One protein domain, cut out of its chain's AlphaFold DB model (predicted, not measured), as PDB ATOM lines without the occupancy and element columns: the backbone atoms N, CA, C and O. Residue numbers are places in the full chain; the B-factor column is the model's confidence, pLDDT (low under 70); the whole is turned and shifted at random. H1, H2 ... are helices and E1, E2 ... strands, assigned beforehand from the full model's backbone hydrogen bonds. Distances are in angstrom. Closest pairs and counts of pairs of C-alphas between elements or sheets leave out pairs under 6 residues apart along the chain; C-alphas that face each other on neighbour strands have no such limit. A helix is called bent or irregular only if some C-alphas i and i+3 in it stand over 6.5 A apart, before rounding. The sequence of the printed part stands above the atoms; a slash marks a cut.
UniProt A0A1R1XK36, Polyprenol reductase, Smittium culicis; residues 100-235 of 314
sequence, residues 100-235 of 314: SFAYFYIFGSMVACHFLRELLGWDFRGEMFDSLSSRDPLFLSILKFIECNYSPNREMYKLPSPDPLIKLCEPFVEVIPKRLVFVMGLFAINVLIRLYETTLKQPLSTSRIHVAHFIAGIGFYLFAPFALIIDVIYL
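Overview. This is residues 100 to 235 of the 314 residues of the protein "Polyprenol reductase" of Smittium culicis (UniProt A0A1R1XK36). Three long helices form a loose, elongated body, with H1 side by side with H4 and the bent H5 meeting H1 through its first arm and H4 through its second. At one end, the short helices H2 and H3 and a long loop make a loose tail that adds to the length; residues 127 to 133 stick out. The 136 printed residues hold five named helices and one named strand, in the order H1, H2, H3, H4, E1, H5; the class is mostly helix. The whole is loose, with a radius of gyration of the C-alphas of 19.1 A and spans of 67 by 33 by 26 A.

Arrangement. H1, residues 100 to 127, touches H4, residues 178 to 201, at a shallow tilt of 24 degrees, opposite ways; the closest C-alphas, of Ala 112 and Ala 188, are 5.2 A apart. H5, residues 211 to 233, was assigned as one helix by its hydrogen bonds but is bent: C-alphas 222 and 225 are 6.9 A apart, and its arms H5a, residues 211 to 222, and H5b, residues 225 to 233, stand at a steep tilt of 39 degrees. With residues 217 to 222 alone, H5a touches H1, the same way at a shallow tilt of 14 degrees; the closest C-alphas, of Gly 108 and Tyr 221, are 4.9 A apart. H5b touches residues 179 to 184 of H4, closest at the C-alphas of Leu 180 and Val 232, 6.1 A. H2, residues 138 to 150, and H3, residues 154 to 157, only just touch, with 3 pairs of C-alphas within 8 A, and only at the corner; the closest C-alphas, of Cys 148 and Arg 154, are 5.2 A apart. E1, residues 208 to 210, pairs with no named strand and meets H5a only through their link. Every O i to N i+4 pair is within hydrogen-bond range in H2, H4, H5a and H5b, and 20 of 24 are in H1; H3 is too short for such a pair.

Along the chain. H1 is 43.6 A long, from C-alpha 100 at (181.367, 131.490, 196.281), and H4 is 33.6 A. H2 is 18.2 A long, H5a 16.6 A and H5b 12.1 A, ending at C-alpha 233 at (202.169, 104.702, 200.588).

Size, cuts and confidence. The farthest C-alphas, of Pro 162 and Thr 206, are 67.4 A apart. The printed part has no cut; the link from H3 to H4, 20 residues, is long. The pLDDT is under 70 in residues 123 to 136, 151 to 176 and 233 to 235.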
ATOM      1  N   SER A 100     181.210 132.748 197.026       85.88
ATOM      2  CA  SER A 100     181.367 131.490 196.281       85.88
ATOM      3  C   SER A 100     182.362 130.526 196.936       85.88
ATOM      4  O   SER A 100     182.525 129.404 196.460       85.88
ATOM      5  N   PHE A 101     183.014 130.933 198.030       85.44
ATOM      6  CA  PHE A 101     183.952 130.106 198.776       85.44
ATOM      7  C   PHE A 101     183.269 128.855 199.366       85.44
ATOM      8  O   PHE A 101     183.874 127.798 199.485       85.44
ATOM      9  N   ALA A 102     181.961 128.892 199.619       87.06
ATOM     10  CA  ALA A 102     181.239 127.691 200.037       87.06
ATOM     11  C   ALA A 102     181.357 126.537 199.015       87.06
ATOM     12  O   ALA A 102     181.511 125.385 199.409       87.06
ATOM     13  N   TYR A 103     181.360 126.829 197.708       88.75
ATOM     14  CA  TYR A 103     181.371 125.792 196.670       88.75
ATOM     15  C   TYR A 103     182.653 124.968 196.644       88.75
ATOM     16  O   TYR A 103     182.586 123.763 196.399       88.75
ATOM     17  N   PHE A 104     183.812 125.574 196.912       89.50
ATOM     18  CA  PHE A 104     185.045 124.792 196.917       89.50
ATOM     19  C   PHE A 104     185.119 123.870 198.129       89.50
ATOM     20  O   PHE A 104     185.635 122.768 197.994       89.50
ATOM     21  N   TYR A 105     184.597 124.284 199.289       91.19
ATOM     22  CA  TYR A 105     184.569 123.422 200.466       91.19
ATOM     23  C   TYR A 105     183.554 122.297 200.286       91.19
ATOM     24  O   TYR A 105     183.849 121.170 200.656       91.19
ATOM     25  N   ILE A 106     182.408 122.559 199.643       92.56
ATOM     26  CA  ILE A 106     181.458 121.503 199.253       92.56
ATOM     27  C   ILE A 106     182.161 120.480 198.354       92.56
ATOM     28  O   ILE A 106     182.135 119.287 198.645       92.56
ATOM     29  N   PHE A 107     182.829 120.947 197.297       93.56
ATOM     30  CA  PHE A 107     183.569 120.075 196.388       93.56
ATOM     31  C   PHE A 107     184.683 119.306 197.111       93.56
ATOM     32  O   PHE A 107     184.772 118.088 196.987       93.56
ATOM     33  N   GLY A 108     185.487 119.990 197.925       93.06
ATOM     34  CA  GLY A 108     186.561 119.379 198.699       93.06
ATOM     35  C   GLY A 108     186.057 118.343 199.700       93.06
ATOM     36  O   GLY A 108     186.654 117.277 199.812       93.06
ATOM     37  N   SER A 109     184.934 118.599 200.374       93.25
ATOM     38  CA  SER A 109     184.288 117.626 201.258       93.25
ATOM     39  C   SER A 109     183.805 116.405 200.480       93.25
ATOM     40  O   SER A 109     184.041 115.285 200.922       93.25
ATOM     41  N   MET A 110     183.191 116.587 199.304       93.31
ATOM     42  CA  MET A 110     182.775 115.464 198.454       93.31
ATOM     43  C   MET A 110     183.966 114.594 198.039       93.31
ATOM     44  O   MET A 110     183.898 113.371 198.164       93.31
ATOM     45  N   VAL A 111     185.060 115.215 197.587       93.62
ATOM     46  CA  VAL A 111     186.286 114.502 197.200       93.62
ATOM     47  C   VAL A 111     186.890 113.782 198.409       93.62
ATOM     48  O   VAL A 111     187.128 112.578 198.339       93.62
ATOM     49  N   ALA A 112     187.073 114.468 199.540       92.94
ATOM     50  CA  ALA A 112     187.646 113.882 200.753       92.94
ATOM     51  C   ALA A 112     186.822 112.691 201.270       92.94
ATOM     52  O   ALA A 112     187.379 111.638 201.575       92.94
ATOM     53  N   CYS A 113     185.492 112.821 201.316       91.75
ATOM     54  CA  CYS A 113     184.600 111.736 201.722       91.75
ATOM     55  C   CYS A 113     184.633 110.561 200.739       91.75
ATOM     56  O   CYS A 113     184.576 109.411 201.174       91.75
ATOM     57  N   HIS A 114     184.739 110.823 199.432       90.75
ATOM     58  CA  HIS A 114     184.874 109.766 198.434       90.75
ATOM     59  C   HIS A 114     186.155 108.957 198.667       90.75
ATOM     60  O   HIS A 114     186.073 107.745 198.842       90.75
ATOM     61  N   PHE A 115     187.309 109.620 198.777       89.25
ATOM     62  CA  PHE A 115     188.586 108.954 199.055       89.25
ATOM     63  C   PHE A 115     188.582 108.190 200.379       89.25
ATOM     64  O   PHE A 115     189.007 107.037 200.422       89.25
ATOM     65  N   LEU A 116     188.060 108.797 201.447       89.19
ATOM     66  CA  LEU A 116     187.971 108.148 202.753       89.19
ATOM     67  C   LEU A 116     187.101 106.886 202.704       89.19
ATOM     68  O   LEU A 116     187.467 105.872 203.290       89.19
ATOM     69  N   ARG A 117     185.981 106.918 201.972       86.88
ATOM     70  CA  ARG A 117     185.115 105.748 201.779       86.88
ATOM     71  C   ARG A 117     185.828 104.634 201.015       86.88
ATOM     72  O   ARG A 117     185.725 103.480 201.419       86.88
ATOM     73  N   GLU A 118     186.527 104.962 199.930       85.25
ATOM     74  CA  GLU A 118     187.275 103.967 199.150       85.25
ATOM     75  C   GLU A 118     188.397 103.315 199.984       85.25
ATOM     76  O   GLU A 118     188.605 102.105 199.886       85.25
ATOM     77  N   LEU A 119     189.075 104.094 200.838       81.75
ATOM     78  CA  LEU A 119     190.116 103.608 201.754       81.75
ATOM     79  C   LEU A 119     189.548 102.740 202.883       81.75
ATOM     80  O   LEU A 119     190.053 101.646 203.117       81.75
ATOM     81  N   LEU A 120     188.478 103.183 203.552       81.94
ATOM     82  CA  LEU A 120     187.800 102.393 204.589       81.94
ATOM     83  C   LEU A 120     187.252 101.082 204.020       81.94
ATOM     84  O   LEU A 120     187.388 100.034 204.639       81.94
ATOM     85  N   GLY A 121     186.679 101.125 202.814       74.81
ATOM     86  CA  GLY A 121     186.217  99.933 202.112       74.81
ATOM     87  C   GLY A 121     187.343  98.960 201.756       74.81
ATOM     88  O   GLY A 121     187.068  97.776 201.598       74.81
ATOM     89  N   TRP A 122     188.591  99.428 201.634       70.62
ATOM     90  CA  TRP A 122     189.760  98.563 201.448       70.62
ATOM     91  C   TRP A 122     190.190  97.875 202.744       70.62
ATOM     92  O   TRP A 122     190.526  96.700 202.696       70.62
ATOM     93  N   ASP A 123     190.139  98.554 203.894       65.25
ATOM     94  CA  ASP A 123     190.502  97.951 205.191       65.25
ATOM     95  C   ASP A 123     189.614  96.731 205.502       65.25
ATOM     96  O   ASP A 123     190.109  95.666 205.860       65.25
ATOM     97  N   PHE A 124     188.310  96.821 205.203       59.97
ATOM     98  CA  PHE A 124     187.380  95.686 205.311       59.97
ATOM     99  C   PHE A 124     187.653  94.537 204.319       59.97
ATOM    100  O   PHE A 124     187.186  93.425 204.549       59.97
ATOM    101  N   ARG A 125     188.388  94.770 203.217       57.91
ATOM    102  CA  ARG A 125     188.769  93.707 202.261       57.91
ATOM    103  C   ARG A 125     189.928  92.848 202.764       57.91
ATOM    104  O   ARG A 125     190.042  91.706 202.331       57.91
ATOM    105  N   GLY A 126     190.756  93.369 203.673       52.09
ATOM    106  CA  GLY A 126     191.958  92.695 204.177       52.09
ATOM    107  C   GLY A 126     191.705  91.384 204.931       52.09
ATOM    108  O   GLY A 126     192.642  90.617 205.115       52.09
ATOM    109  N   GLU A 127     190.458  91.096 205.323       48.69
ATOM    110  CA  GLU A 127     190.085  89.843 206.003       48.69
ATOM    111  C   GLU A 127     189.392  88.809 205.093       48.69
ATOM    112  O   GLU A 127     189.246  87.653 205.483       48.69
ATOM    113  N   MET A 128     188.976  89.178 203.873       43.56
ATOM    114  CA  MET A 128     188.208  88.301 202.976       43.56
ATOM    115  C   MET A 128     188.739  88.414 201.542       43.56
ATOM    116  O   MET A 128     188.168  89.089 200.684       43.56
ATOM    117  N   PHE A 129     189.887  87.781 201.296       42.56
ATOM    118  CA  PHE A 129     190.545  87.773 199.992       42.56
ATOM    119  C   PHE A 129     189.855  86.765 199.059       42.56
ATOM    120  O   PHE A 129     190.214  85.592 199.033       42.56
ATOM    121  N   ASP A 130     188.851  87.216 198.303       41.81
ATOM    122  CA  ASP A 130     188.240  86.419 197.234       41.81
ATOM    123  C   ASP A 130     188.635  86.999 195.865       41.81
ATOM    124  O   ASP A 130     188.214  88.087 195.460       41.81
ATOM    125  N   SER A 131     189.522  86.279 195.176       45.31
ATOM    126  CA  SER A 131     190.327  86.734 194.025       45.31
ATOM    127  C   SER A 131     189.545  87.122 192.758       45.31
ATOM    128  O   SER A 131     190.138  87.636 191.810       45.31
ATOM    129  N   LEU A 132     188.223  86.916 192.721       43.41
ATOM    130  CA  LEU A 132     187.421  87.052 191.499       43.41
ATOM    131  C   LEU A 132     186.450  88.247 191.456       43.41
ATOM    132  O   LEU A 132     185.840  88.464 190.409       43.41
ATOM    133  N   SER A 133     186.258  89.015 192.540       43.53
ATOM    134  CA  SER A 133     185.041  89.852 192.656       43.53
ATOM    135  C   SER A 133     185.194  91.275 193.220       43.53
ATOM    136  O   SER A 133     184.207  91.877 193.646       43.53
ATOM    137  N   SER A 134     186.373  91.905 193.221       53.34
ATOM    138  CA  SER A 134     186.434  93.325 193.620       53.34
ATOM    139  C   SER A 134     187.421  94.169 192.831       53.34
ATOM    140  O   SER A 134     188.588  93.838 192.674       53.34
ATOM    141  N   ARG A 135     186.898  95.283 192.312       59.12
ATOM    142  CA  ARG A 135     187.612  96.287 191.523       59.12
ATOM    143  C   ARG A 135     188.412  97.176 192.484       59.12
ATOM    144  O   ARG A 135     187.820  97.745 193.401       59.12
ATOM    145  N   ASP A 136     189.719  97.310 192.265       65.81
ATOM    146  CA  ASP A 136     190.558  98.274 192.992       65.81
ATOM    147  C   ASP A 136     189.938  99.689 192.907       65.81
ATOM    148  O   ASP A 136     189.378 100.038 191.857       65.81
ATOM    149  N   PRO A 137     190.033 100.545 193.949       73.88
ATOM    150  CA  PRO A 137     189.710 101.951 193.840       73.88
ATOM    151  C   PRO A 137     190.413 102.539 192.633       73.88
ATOM    152  O   PRO A 137     191.587 102.267 192.366       73.88
ATOM    153  N   LEU A 138     189.683 103.394 191.927       74.56
ATOM    154  CA  LEU A 138     190.122 103.960 190.660       74.56
ATOM    155  C   LEU A 138     191.515 104.604 190.769       74.56
ATOM    156  O   LEU A 138     192.333 104.455 189.864       74.56
ATOM    157  N   PHE A 139     191.822 105.250 191.897       74.75
ATOM    158  CA  PHE A 139     193.130 105.866 192.117       74.75
ATOM    159  C   PHE A 139     194.276 104.844 192.240       74.75
ATOM    160  O   PHE A 139     195.343 105.080 191.679       74.75
ATOM    161  N   LEU A 140     194.068 103.703 192.914       72.75
ATOM    162  CA  LEU A 140     195.085 102.646 193.025       72.75
ATOM    163  C   LEU A 140     195.302 101.952 191.687       72.75
ATOM    164  O   LEU A 140     196.436 101.632 191.350       72.75
ATOM    165  N   SER A 141     194.243 101.789 190.893       74.62
ATOM    166  CA  SER A 141     194.349 101.250 189.535       74.62
ATOM    167  C   SER A 141     195.197 102.149 188.626       74.62
ATOM    168  O   SER A 141     196.081 101.657 187.924       74.62
ATOM    169  N   ILE A 142     194.997 103.473 188.690       77.31
ATOM    170  CA  ILE A 142     195.826 104.441 187.955       77.31
ATOM    171  C   ILE A 142     197.274 104.400 188.447       77.31
ATOM    172  O   ILE A 142     198.192 104.350 187.632       77.31
ATOM    173  N   LEU A 143     197.493 104.402 189.763       73.69
ATOM    174  CA  LEU A 143     198.838 104.396 190.331       73.69
ATOM    175  C   LEU A 143     199.593 103.110 189.971       73.69
ATOM    176  O   LEU A 143     200.736 103.170 189.526       73.69
ATOM    177  N   LYS A 144     198.912 101.961 190.044       73.19
ATOM    178  CA  LYS A 144     199.406 100.667 189.566       73.19
ATOM    179  C   LYS A 144     199.808 100.749 188.097       73.19
ATOM    180  O   LYS A 144     200.920 100.379 187.749       73.19
ATOM    181  N   PHE A 145     198.945 101.285 187.235       77.81
ATOM    182  CA  PHE A 145     199.268 101.459 185.819       77.81
ATOM    183  C   PHE A 145     200.524 102.317 185.600       77.81
ATOM    184  O   PHE A 145     201.349 101.989 184.746       77.81
ATOM    185  N   ILE A 146     200.677 103.405 186.360       77.44
ATOM    186  CA  ILE A 146     201.846 104.287 186.266       77.44
ATOM    187  C   ILE A 146     203.111 103.542 186.701       77.44
ATOM    188  O   ILE A 146     204.080 103.520 185.945       77.44
ATOM    189  N   GLU A 147     203.101 102.880 187.858       72.00
ATOM    190  CA  GLU A 147     204.268 102.153 188.375       72.00
ATOM    191  C   GLU A 147     204.685 100.996 187.459       72.00
ATOM    192  O   GLU A 147     205.849 100.888 187.077       72.00
ATOM    193  N   CYS A 148     203.745 100.164 187.011       72.00
ATOM    194  CA  CYS A 148     204.074  99.002 186.180       72.00
ATOM    195  C   CYS A 148     204.706  99.396 184.830       72.00
ATOM    196  O   CYS A 148     205.486  98.625 184.265       72.00
ATOM    197  N   ASN A 149     204.381 100.586 184.310       77.75
ATOM    198  CA  ASN A 149     204.856 101.049 183.005       77.75
ATOM    199  C   ASN A 149     206.069 101.984 183.084       77.75
ATOM    200  O   ASN A 149     206.958 101.889 182.238       77.75
ATOM    201  N   TYR A 150     206.114 102.875 184.076       78.19
ATOM    202  CA  TYR A 150     207.086 103.972 184.137       78.19
ATOM    203  C   TYR A 150     208.076 103.871 185.305       78.19
ATOM    204  O   TYR A 150     209.058 104.613 185.311       78.19
ATOM    205  N   SER A 151     207.875 102.963 186.267       68.19
ATOM    206  CA  SER A 151     208.783 102.830 187.411       68.19
ATOM    207  C   SER A 151     210.159 102.299 186.989       68.19
ATOM    208  O   SER A 151     210.235 101.324 186.228       68.19
ATOM    209  N   PRO A 152     211.267 102.852 187.519       61.97
ATOM    210  CA  PRO A 152     212.604 102.278 187.347       61.97
ATOM    211  C   PRO A 152     212.691 100.832 187.854       61.97
ATOM    212  O   PRO A 152     213.438 100.025 187.306       61.97
ATOM    213  N   ASN A 153     211.871 100.494 188.855       57.91
ATOM    214  CA  ASN A 153     211.822  99.188 189.513       57.91
ATOM    215  C   ASN A 153     210.729  98.260 188.952       57.91
ATOM    216  O   ASN A 153     210.385  97.262 189.582       57.91
ATOM    217  N   ARG A 154     210.188  98.553 187.758       64.31
ATOM    218  CA  ARG A 154     209.054  97.830 187.144       64.31
ATOM    219  C   ARG A 154     209.192  96.306 187.088       64.31
ATOM    220  O   ARG A 154     208.181  95.617 187.058       64.31
ATOM    221  N   GLU A 155     210.414  95.777 187.009       64.38
ATOM    222  CA  GLU A 155     210.637  94.331 186.897       64.38
ATOM    223  C   GLU A 155     210.331  93.593 188.210       64.38
ATOM    224  O   GLU A 155     209.994  92.418 188.160       64.38
ATOM    225  N   MET A 156     210.356  94.275 189.366       58.75
ATOM    226  CA  MET A 156     209.950  93.683 190.652       58.75
ATOM    227  C   MET A 156     208.437  93.479 190.771       58.75
ATOM    228  O   MET A 156     207.995  92.671 191.575       58.75
ATOM    229  N   TYR A 157     207.643  94.219 189.995       57.81
ATOM    230  CA  TYR A 157     206.180  94.221 190.109       57.81
ATOM    231  C   TYR A 157     205.492  93.313 189.082       57.81
ATOM    232  O   TYR A 157     204.266  93.201 189.081       57.81
ATOM    233  N   LYS A 158     206.257  92.682 188.181       66.62
ATOM    234  CA  LYS A 158     205.732  91.771 187.159       66.62
ATOM    235  C   LYS A 158     205.829  90.334 187.648       66.62
ATOM    236  O   LYS A 158     206.921  89.839 187.912       66.62
ATOM    237  N   LEU A 159     204.695  89.645 187.677       62.09
ATOM    238  CA  LEU A 159     204.659  88.208 187.906       62.09
ATOM    239  C   LEU A 159     205.161  87.451 186.666       62.09
ATOM    240  O   LEU A 159     204.809  87.822 185.538       62.09
ATOM    241  N   PRO A 160     205.929  86.362 186.850       58.62
ATOM    242  CA  PRO A 160     206.214  85.430 185.774       58.62
ATOM    243  C   PRO A 160     204.911  84.726 185.368       58.62
ATOM    244  O   PRO A 160     204.357  83.927 186.118       58.62
ATOM    245  N   SER A 161     204.405  85.053 184.181       59.47
ATOM    246  CA  SER A 161     203.254  84.386 183.569       59.47
ATOM    247  C   SER A 161     203.735  83.278 182.624       59.47
ATOM    248  O   SER A 161     204.715  83.499 181.907       59.47
ATOM    249  N   PRO A 162     203.059  82.113 182.576       60.03
ATOM    250  CA  PRO A 162     203.350  81.068 181.592       60.03
ATOM    251  C   PRO A 162     203.124  81.538 180.144       60.03
ATOM    252  O   PRO A 162     203.779  81.035 179.234       60.03
ATOM    253  N   ASP A 163     202.270  82.547 179.938       67.88
ATOM    254  CA  ASP A 163     202.047  83.177 178.637       67.88
ATOM    255  C   ASP A 163     202.849  84.485 178.502       67.88
ATOM    256  O   ASP A 163     202.597  85.436 179.255       67.88
ATOM    257  N   PRO A 164     203.738  84.621 177.496       61.03
ATOM    258  CA  PRO A 164     204.563  85.821 177.299       61.03
ATOM    259  C   PRO A 164     203.754  87.074 176.911       61.03
ATOM    260  O   PRO A 164     204.281  88.188 176.924       61.03
ATOM    261  N   LEU A 165     202.474  86.903 176.567       61.25
ATOM    262  CA  LEU A 165     201.537  87.969 176.202       61.25
ATOM    263  C   LEU A 165     200.805  88.584 177.405       61.25
ATOM    264  O   LEU A 165     200.271  89.686 177.282       61.25
ATOM    265  N   ILE A 166     200.797  87.921 178.566       60.75
ATOM    266  CA  ILE A 166     200.071  88.379 179.756       60.75
ATOM    267  C   ILE A 166     201.087  88.845 180.797       60.75
ATOM    268  O   ILE A 166     201.658  88.053 181.538       60.75
ATOM    269  N   LYS A 167     201.323  90.158 180.864       59.69
ATOM    270  CA  LYS A 167     202.110  90.766 181.946       59.69
ATOM    271  C   LYS A 167     201.179  91.086 183.106       59.69
ATOM    272  O   LYS A 167     200.497  92.109 183.088       59.69
ATOM    273  N   LEU A 168     201.133  90.196 184.093       64.00
ATOM    274  CA  LEU A 168     200.353  90.411 185.303       64.00
ATOM    275  C   LEU A 168     201.177  91.260 186.278       64.00
ATOM    276  O   LEU A 168     202.312  90.914 186.597       64.00
ATOM    277  N   CYS A 169     200.625  92.397 186.696       63.62
ATOM    278  CA  CYS A 169     201.279  93.276 187.659       63.62
ATOM    279  C   CYS A 169     200.635  93.093 189.034       63.62
ATOM    280  O   CYS A 169     199.403  93.183 189.147       63.62
ATOM    281  N   GLU A 170     201.435  92.840 190.064       56.50
ATOM    282  CA  GLU A 170     200.930  92.732 191.434       56.50
ATOM    283  C   GLU A 170     200.535  94.105 191.990       56.50
ATOM    284  O   GLU A 170     201.074  95.138 191.576       56.50
ATOM    285  N   PRO A 171     199.529  94.167 192.878       54.66
ATOM    286  CA  PRO A 171     199.277  95.377 193.647       54.66
ATOM    287  C   PRO A 171     200.490  95.683 194.541       54.66
ATOM    288  O   PRO A 171     200.964  94.829 195.274       54.66
ATOM    289  N   PHE A 172     200.976  96.925 194.508       51.34
ATOM    290  CA  PHE A 172     202.132  97.360 195.308       51.34
ATOM    291  C   PHE A 172     201.796  97.563 196.805       51.34
ATOM    292  O   PHE A 172     202.701  97.720 197.621       51.34
ATOM    293  N   VAL A 173     200.507  97.589 197.167       56.91
ATOM    294  CA  VAL A 173     200.003  97.651 198.549       56.91
ATOM    295  C   VAL A 173     198.991  96.530 198.740       56.91
ATOM    296  O   VAL A 173     197.884  96.591 198.208       56.91
ATOM    297  N   GLU A 174     199.368  95.522 199.522       54.59
ATOM    298  CA  GLU A 174     198.460  94.454 199.957       54.59
ATOM    299  C   GLU A 174     197.576  94.925 201.120       54.59
ATOM    300  O   GLU A 174     196.368  94.687 201.139       54.59
ATOM    301  N   VAL A 175     198.164  95.676 202.061       63.28
ATOM    302  CA  VAL A 175     197.495  96.167 203.273       63.28
ATOM    303  C   VAL A 175     197.647  97.679 203.372       63.28
ATOM    304  O   VAL A 175     198.760  98.204 203.415       63.28
ATOM    305  N   ILE A 176     196.524  98.395 203.439       69.25
ATOM    306  CA  ILE A 176     196.552  99.845 203.633       69.25
ATOM    307  C   ILE A 176     196.993 100.153 205.070       69.25
ATOM    308  O   ILE A 176     196.373  99.669 206.018       69.25
ATOM    309  N   PRO A 177     198.031 100.984 205.277       74.38
ATOM    310  CA  PRO A 177     198.447 101.346 206.623       74.38
ATOM    311  C   PRO A 177     197.327 102.119 207.329       74.38
ATOM    312  O   PRO A 177     196.842 103.132 206.824       74.38
ATOM    313  N   LYS A 178     196.967 101.705 208.552       82.56
ATOM    314  CA  LYS A 178     195.917 102.353 209.373       82.56
ATOM    315  C   LYS A 178     196.148 103.859 209.574       82.56
ATOM    316  O   LYS A 178     195.201 104.634 209.695       82.56
ATOM    317  N   ARG A 179     197.415 104.292 209.529       81.94
ATOM    318  CA  ARG A 179     197.815 105.707 209.527       81.94
ATOM    319  C   ARG A 179     197.194 106.497 208.371       81.94
ATOM    320  O   ARG A 179     196.769 107.625 208.594       81.94
ATOM    321  N   LEU A 180     197.121 105.930 207.163       84.00
ATOM    322  CA  LEU A 180     196.558 106.610 205.991       84.00
ATOM    323  C   LEU A 180     195.073 106.916 206.195       84.00
ATOM    324  O   LEU A 180     194.631 108.036 205.945       84.00
ATOM    325  N   VAL A 181     194.316 105.944 206.709       87.44
ATOM    326  CA  VAL A 181     192.888 106.110 207.014       87.44
ATOM    327  C   VAL A 181     192.694 107.207 208.063       87.44
ATOM    328  O   VAL A 181     191.854 108.088 207.884       87.44
ATOM    329  N   PHE A 182     193.514 107.207 209.119       89.62
ATOM    330  CA  PHE A 182     193.474 108.233 210.160       89.62
ATOM    331  C   PHE A 182     193.766 109.639 209.610       89.62
ATOM    332  O   PHE A 182     192.990 110.566 209.841       89.62
ATOM    333  N   VAL A 183     194.843 109.802 208.834       89.94
ATOM    334  CA  VAL A 183     195.233 111.096 208.244       89.94
ATOM    335  C   VAL A 183     194.184 111.593 207.244       89.94
ATOM    336  O   VAL A 183     193.820 112.769 207.272       89.94
ATOM    337  N   MET A 184     193.631 110.707 206.410       91.06
ATOM    338  CA  MET A 184     192.547 111.061 205.491       91.06
ATOM    339  C   MET A 184     191.262 111.444 206.240       91.06
ATOM    340  O   MET A 184     190.558 112.369 205.834       91.06
ATOM    341  N   GLY A 185     190.978 110.782 207.367       92.25
ATOM    342  CA  GLY A 185     189.884 111.134 208.271       92.25
ATOM    343  C   GLY A 185     190.035 112.544 208.840       92.25
ATOM    344  O   GLY A 185     189.104 113.345 208.756       92.25
ATOM    345  N   LEU A 186     191.227 112.893 209.338       94.12
ATOM    346  CA  LEU A 186     191.530 114.247 209.812       94.12
ATOM    347  C   LEU A 186     191.401 115.290 208.700       94.12
ATOM    348  O   LEU A 186     190.854 116.369 208.929       94.12
ATOM    349  N   PHE A 187     191.863 114.978 207.486       94.00
ATOM    350  CA  PHE A 187     191.681 115.856 206.333       94.00
ATOM    351  C   PHE A 187     190.193 116.093 206.047       94.00
ATOM    352  O   PHE A 187     189.767 117.246 205.982       94.00
ATOM    353  N   ALA A 188     189.377 115.037 205.965       94.38
ATOM    354  CA  ALA A 188     187.936 115.157 205.737       94.38
ATOM    355  C   ALA A 188     187.242 115.997 206.824       94.38
ATOM    356  O   ALA A 188     186.463 116.894 206.500       94.38
ATOM    357  N   ILE A 189     187.578 115.772 208.099       94.25
ATOM    358  CA  ILE A 189     187.061 116.558 209.229       94.25
ATOM    359  C   ILE A 189     187.453 118.035 209.091       94.25
ATOM    360  O   ILE A 189     186.595 118.906 209.217       94.25
ATOM    361  N   ASN A 190     188.713 118.338 208.770       94.31
ATOM    362  CA  ASN A 190     189.180 119.715 208.588       94.31
ATOM    363  C   ASN A 190     188.420 120.446 207.471       94.31
ATOM    364  O   ASN A 190     188.030 121.605 207.642       94.31
ATOM    365  N   VAL A 191     188.173 119.780 206.337       94.44
ATOM    366  CA  VAL A 191     187.396 120.380 205.240       94.44
ATOM    367  C   VAL A 191     185.931 120.582 205.645       94.44
ATOM    368  O   VAL A 191     185.361 121.629 205.343       94.44
ATOM    369  N   LEU A 192     185.334 119.644 206.386       92.62
ATOM    370  CA  LEU A 192     183.966 119.778 206.906       92.62
ATOM    371  C   LEU A 192     183.826 120.928 207.911       92.62
ATOM    372  O   LEU A 192     182.861 121.688 207.833       92.62
ATOM    373  N   ILE A 193     184.793 121.107 208.816       94.06
ATOM    374  CA  ILE A 193     184.812 122.239 209.756       94.06
ATOM    375  C   ILE A 193     184.863 123.562 208.985       94.06
ATOM    376  O   ILE A 193     184.094 124.479 209.274       94.06
ATOM    377  N   ARG A 194     185.718 123.651 207.962       92.19
ATOM    378  CA  ARG A 194     185.811 124.842 207.110       92.19
ATOM    379  C   ARG A 194     184.522 125.110 206.327       92.19
ATOM    380  O   ARG A 194     184.118 126.268 206.197       92.19
ATOM    381  N   LEU A 195     183.858 124.063 205.834       92.81
ATOM    382  CA  LEU A 195     182.547 124.179 205.193       92.81
ATOM    383  C   LEU A 195     181.506 124.732 206.174       92.81
ATOM    384  O   LEU A 195     180.791 125.683 205.853       92.81
ATOM    385  N   TYR A 196     181.446 124.164 207.378       92.44
ATOM    386  CA  TYR A 196     180.552 124.598 208.449       92.44
ATOM    387  C   TYR A 196     180.770 126.072 208.817       92.44
ATOM    388  O   TYR A 196     179.824 126.857 208.865       92.44
ATOM    389  N   GLU A 197     182.020 126.488 209.014       90.88
ATOM    390  CA  GLU A 197     182.361 127.875 209.338       90.88
ATOM    391  C   GLU A 197     181.944 128.844 208.222       90.88
ATOM    392  O   GLU A 197     181.311 129.869 208.486       90.88
ATOM    393  N   THR A 198     182.222 128.484 206.967       90.62
ATOM    394  CA  THR A 198     181.910 129.322 205.798       90.62
ATOM    395  C   THR A 198     180.407 129.474 205.578       90.62
ATOM    396  O   THR A 198     179.948 130.520 205.125       90.62
ATOM    397  N   THR A 199     179.630 128.434 205.883       87.00
ATOM    398  CA  THR A 199     178.178 128.422 205.660       87.00
ATOM    399  C   THR A 199     177.394 129.069 206.792       87.00
ATOM    400  O   THR A 199     176.394 129.729 206.515       87.00
ATOM    401  N   LEU A 200     177.827 128.897 208.047       86.69
ATOM    402  CA  LEU A 200     177.048 129.329 209.211       86.69
ATOM    403  C   LEU A 200     177.634 130.526 209.963       86.69
ATOM    404  O   LEU A 200     176.870 131.299 210.535       86.69
ATOM    405  N   LYS A 201     178.962 130.685 210.003       88.50
ATOM    406  CA  LYS A 201     179.616 131.736 210.806       88.50
ATOM    407  C   LYS A 201     180.065 132.933 209.978       88.50
ATOM    408  O   LYS A 201     180.115 134.045 210.498       88.50
ATOM    409  N   GLN A 202     180.411 132.725 208.711       85.62
ATOM    410  CA  GLN A 202     181.026 133.774 207.909       85.62
ATOM    411  C   GLN A 202     179.988 134.801 207.410       85.62
ATOM    412  O   GLN A 202     179.030 134.433 206.725       85.62
ATOM    413  N   PRO A 203     180.167 136.107 207.690       84.38
ATOM    414  CA  PRO A 203     179.294 137.138 207.147       84.38
ATOM    415  C   PRO A 203     179.509 137.296 205.637       84.38
ATOM    416  O   PRO A 203     180.623 137.161 205.124       84.38
ATOM    417  N   LEU A 204     178.435 137.641 204.920       81.69
ATOM    418  CA  LEU A 204     178.504 137.953 203.493       81.69
ATOM    419  C   LEU A 204     179.449 139.139 203.274       81.69
ATOM    420  O   LEU A 204     179.258 140.210 203.848       81.69
ATOM    421  N   SER A 205     180.446 138.950 202.414       84.56
ATOM    422  CA  SER A 205     181.402 139.995 202.047       84.56
ATOM    423  C   SER A 205     181.182 140.433 200.602       84.56
ATOM    424  O   SER A 205     180.882 139.619 199.728       84.56
ATOM    425  N   THR A 206     181.361 141.727 200.338       86.44
ATOM    426  CA  THR A 206     181.356 142.310 198.984       86.44
ATOM    427  C   THR A 206     182.704 142.166 198.276       86.44
ATOM    428  O   THR A 206     182.815 142.436 197.082       86.44
ATOM    429  N   SER A 207     183.740 141.726 198.995       85.19
ATOM    430  CA  SER A 207     185.088 141.580 198.456       85.19
ATOM    431  C   SER A 207     185.151 140.452 197.415       85.19
ATOM    432  O   SER A 207     184.485 139.419 197.530       85.19
ATOM    433  N   ARG A 208     185.954 140.667 196.368       86.69
ATOM    434  CA  ARG A 208     186.112 139.764 195.222       86.69
ATOM    435  C   ARG A 208     187.552 139.270 195.143       86.69
ATOM    436  O   ARG A 208     188.470 139.988 195.531       86.69
ATOM    437  N   ILE A 209     187.740 138.050 194.655       87.44
ATOM    438  CA  ILE A 209     189.050 137.411 194.484       87.44
ATOM    439  C   ILE A 209     189.246 137.057 193.013       87.44
ATOM    440  O   ILE A 209     188.293 136.737 192.303       87.44
ATOM    441  N   HIS A 210     190.489 137.127 192.549       90.50
ATOM    442  CA  HIS A 210     190.852 136.752 191.189       90.50
ATOM    443  C   HIS A 210     190.577 135.265 190.921       90.50
ATOM    444  O   HIS A 210     190.879 134.403 191.748       90.50
ATOM    445  N   VAL A 211     190.055 134.943 189.739       88.88
ATOM    446  CA  VAL A 211     189.607 133.576 189.412       88.88
ATOM    447  C   VAL A 211     190.739 132.557 189.442       88.88
ATOM    448  O   VAL A 211     190.509 131.421 189.843       88.88
ATOM    449  N   ALA A 212     191.972 132.958 189.127       87.56
ATOM    450  CA  ALA A 212     193.126 132.060 189.245       87.56
ATOM    451  C   ALA A 212     193.297 131.499 190.670       87.56
ATOM    452  O   ALA A 212     193.527 130.306 190.826       87.56
ATOM    453  N   HIS A 213     193.102 132.322 191.709       88.25
ATOM    454  CA  HIS A 213     193.167 131.851 193.098       88.25
ATOM    455  C   HIS A 213     191.996 130.927 193.439       88.25
ATOM    456  O   HIS A 213     192.155 129.964 194.184       88.25
ATOM    457  N   PHE A 214     190.821 131.197 192.866       89.00
ATOM    458  CA  PHE A 214     189.651 130.343 193.039       89.00
ATOM    459  C   PHE A 214     189.866 128.951 192.417       89.00
ATOM    460  O   PHE A 214     189.608 127.940 193.067       89.00
ATOM    461  N   ILE A 215     190.414 128.891 191.198       90.00
ATOM    462  CA  ILE A 215     190.770 127.636 190.517       90.00
ATOM    463  C   ILE A 215     191.884 126.906 191.273       90.00
ATOM    464  O   ILE A 215     191.781 125.699 191.477       90.00
ATOM    465  N   ALA A 216     192.911 127.624 191.737       90.44
ATOM    466  CA  ALA A 216     193.983 127.043 192.543       90.44
ATOM    467  C   ALA A 216     193.444 126.391 193.826       90.44
ATOM    468  O   ALA A 216     193.869 125.296 194.179       90.44
ATOM    469  N   GLY A 217     192.454 127.012 194.480       89.69
ATOM    470  CA  GLY A 217     191.766 126.426 195.633       89.69
ATOM    471  C   GLY A 217     191.043 125.118 195.301       89.69
ATOM    472  O   GLY A 217     191.200 124.136 196.019       89.69
ATOM    473  N   ILE A 218     190.299 125.063 194.190       90.88
ATOM    474  CA  ILE A 218     189.643 123.821 193.736       90.88
ATOM    475  C   ILE A 218     190.685 122.737 193.431       90.88
ATOM    476  O   ILE A 218     190.529 121.596 193.866       90.88
ATOM    477  N   GLY A 219     191.765 123.101 192.734       93.12
ATOM    478  CA  GLY A 219     192.877 122.199 192.443       93.12
ATOM    479  C   GLY A 219     193.519 121.647 193.715       93.12
ATOM    480  O   GLY A 219     193.740 120.445 193.813       93.12
ATOM    481  N   PHE A 220     193.739 122.489 194.728       92.38
ATOM    482  CA  PHE A 220     194.288 122.059 196.012       92.38
ATOM    483  C   PHE A 220     193.447 120.949 196.658       92.38
ATOM    484  O   PHE A 220     193.995 119.913 197.021       92.38
ATOM    485  N   TYR A 221     192.123 121.109 196.750       92.44
ATOM    486  CA  TYR A 221     191.261 120.080 197.352       92.44
ATOM    487  C   TYR A 221     191.110 118.819 196.495       92.44
ATOM    488  O   TYR A 221     190.821 117.755 197.039       92.44
ATOM    489  N   LEU A 222     191.324 118.923 195.181       91.62
ATOM    490  CA  LEU A 222     191.390 117.763 194.298       91.62
ATOM    491  C   LEU A 222     192.673 116.957 194.528       91.62
ATOM    492  O   LEU A 222     192.601 115.739 194.642       91.62
ATOM    493  N   PHE A 223     193.831 117.620 194.599       91.00
ATOM    494  CA  PHE A 223     195.144 116.962 194.647       91.00
ATOM    495  C   PHE A 223     195.645 116.641 196.058       91.00
ATOM    496  O   PHE A 223     196.433 115.711 196.215       91.00
ATOM    497  N   ALA A 224     195.190 117.347 197.095       91.00
ATOM    498  CA  ALA A 224     195.635 117.112 198.470       91.00
ATOM    499  C   ALA A 224     195.406 115.662 198.953       91.00
ATOM    500  O   ALA A 224     196.345 115.087 199.504       91.00
ATOM    501  N   PRO A 225     194.251 115.009 198.702       89.94
ATOM    502  CA  PRO A 225     194.073 113.594 199.033       89.94
ATOM    503  C   PRO A 225     195.083 112.676 198.334       89.94
ATOM    504  O   PRO A 225     195.611 111.763 198.963       89.94
ATOM    505  N   PHE A 226     195.397 112.931 197.059       86.94
ATOM    506  CA  PHE A 226     196.406 112.155 196.330       86.94
ATOM    507  C   PHE A 226     197.796 112.333 196.932       86.94
ATOM    508  O   PHE A 226     198.504 111.348 197.113       86.94
ATOM    509  N   ALA A 227     198.172 113.566 197.282       86.69
ATOM    510  CA  ALA A 227     199.453 113.846 197.921       86.69
ATOM    511  C   ALA A 227     199.585 113.111 199.264       86.69
ATOM    512  O   ALA A 227     200.610 112.488 199.510       86.69
ATOM    513  N   LEU A 228     198.530 113.106 200.090       87.00
ATOM    514  CA  LEU A 228     198.503 112.360 201.355       87.00
ATOM    515  C   LEU A 228     198.645 110.849 201.147       87.00
ATOM    516  O   LEU A 228     199.331 110.175 201.909       87.00
ATOM    517  N   ILE A 229     197.986 110.307 200.123       82.00
ATOM    518  CA  ILE A 229     198.073 108.885 199.786       82.00
ATOM    519  C   ILE A 229     199.491 108.532 199.355       82.00
ATOM    520  O   ILE A 229     200.045 107.568 199.873       82.00
ATOM    521  N   ILE A 230     200.080 109.315 198.450       78.94
ATOM    522  CA  ILE A 230     201.448 109.096 197.974       78.94
ATOM    523  C   ILE A 230     202.430 109.166 199.144       78.94
ATOM    524  O   ILE A 230     203.241 108.263 199.285       78.94
ATOM    525  N   ASP A 231     202.319 110.174 200.007       79.12
ATOM    526  CA  ASP A 231     203.213 110.351 201.156       79.12
ATOM    527  C   ASP A 231     203.213 109.132 202.091       79.12
ATOM    528  O   ASP A 231     204.265 108.644 202.498       79.12
ATOM    529  N   VAL A 232     202.035 108.574 202.387       75.56
ATOM    530  CA  VAL A 232     201.931 107.432 203.307       75.56
ATOM    531  C   VAL A 232     202.254 106.096 202.630       75.56
ATOM    532  O   VAL A 232     202.800 105.205 203.277       75.56
ATOM    533  N   ILE A 233     201.908 105.930 201.352       69.06
ATOM    534  CA  ILE A 233     202.169 104.702 200.588       69.06
ATOM    535  C   ILE A 233     203.645 104.595 200.202       69.06
ATOM    536  O   ILE A 233     204.254 103.543 200.378       69.06
ATOM    537  N   TYR A 234     204.228 105.675 199.685       64.94
ATOM    538  CA  TYR A 234     205.621 105.731 199.247       64.94
ATOM    539  C   TYR A 234     206.551 106.143 200.381       64.94
ATOM    540  O   TYR A 234     207.545 106.837 200.167       64.94
ATOM    541  N   LEU A 235     206.294 105.619 201.579       62.22
ATOM    542  CA  LEU A 235     207.273 105.578 202.659       62.22
ATOM    543  C   LEU A 235     208.376 104.555 202.307       62.22
ATOM    544  O   LEU A 235     208.647 103.604 203.036       62.22
TER     545      LEU A 235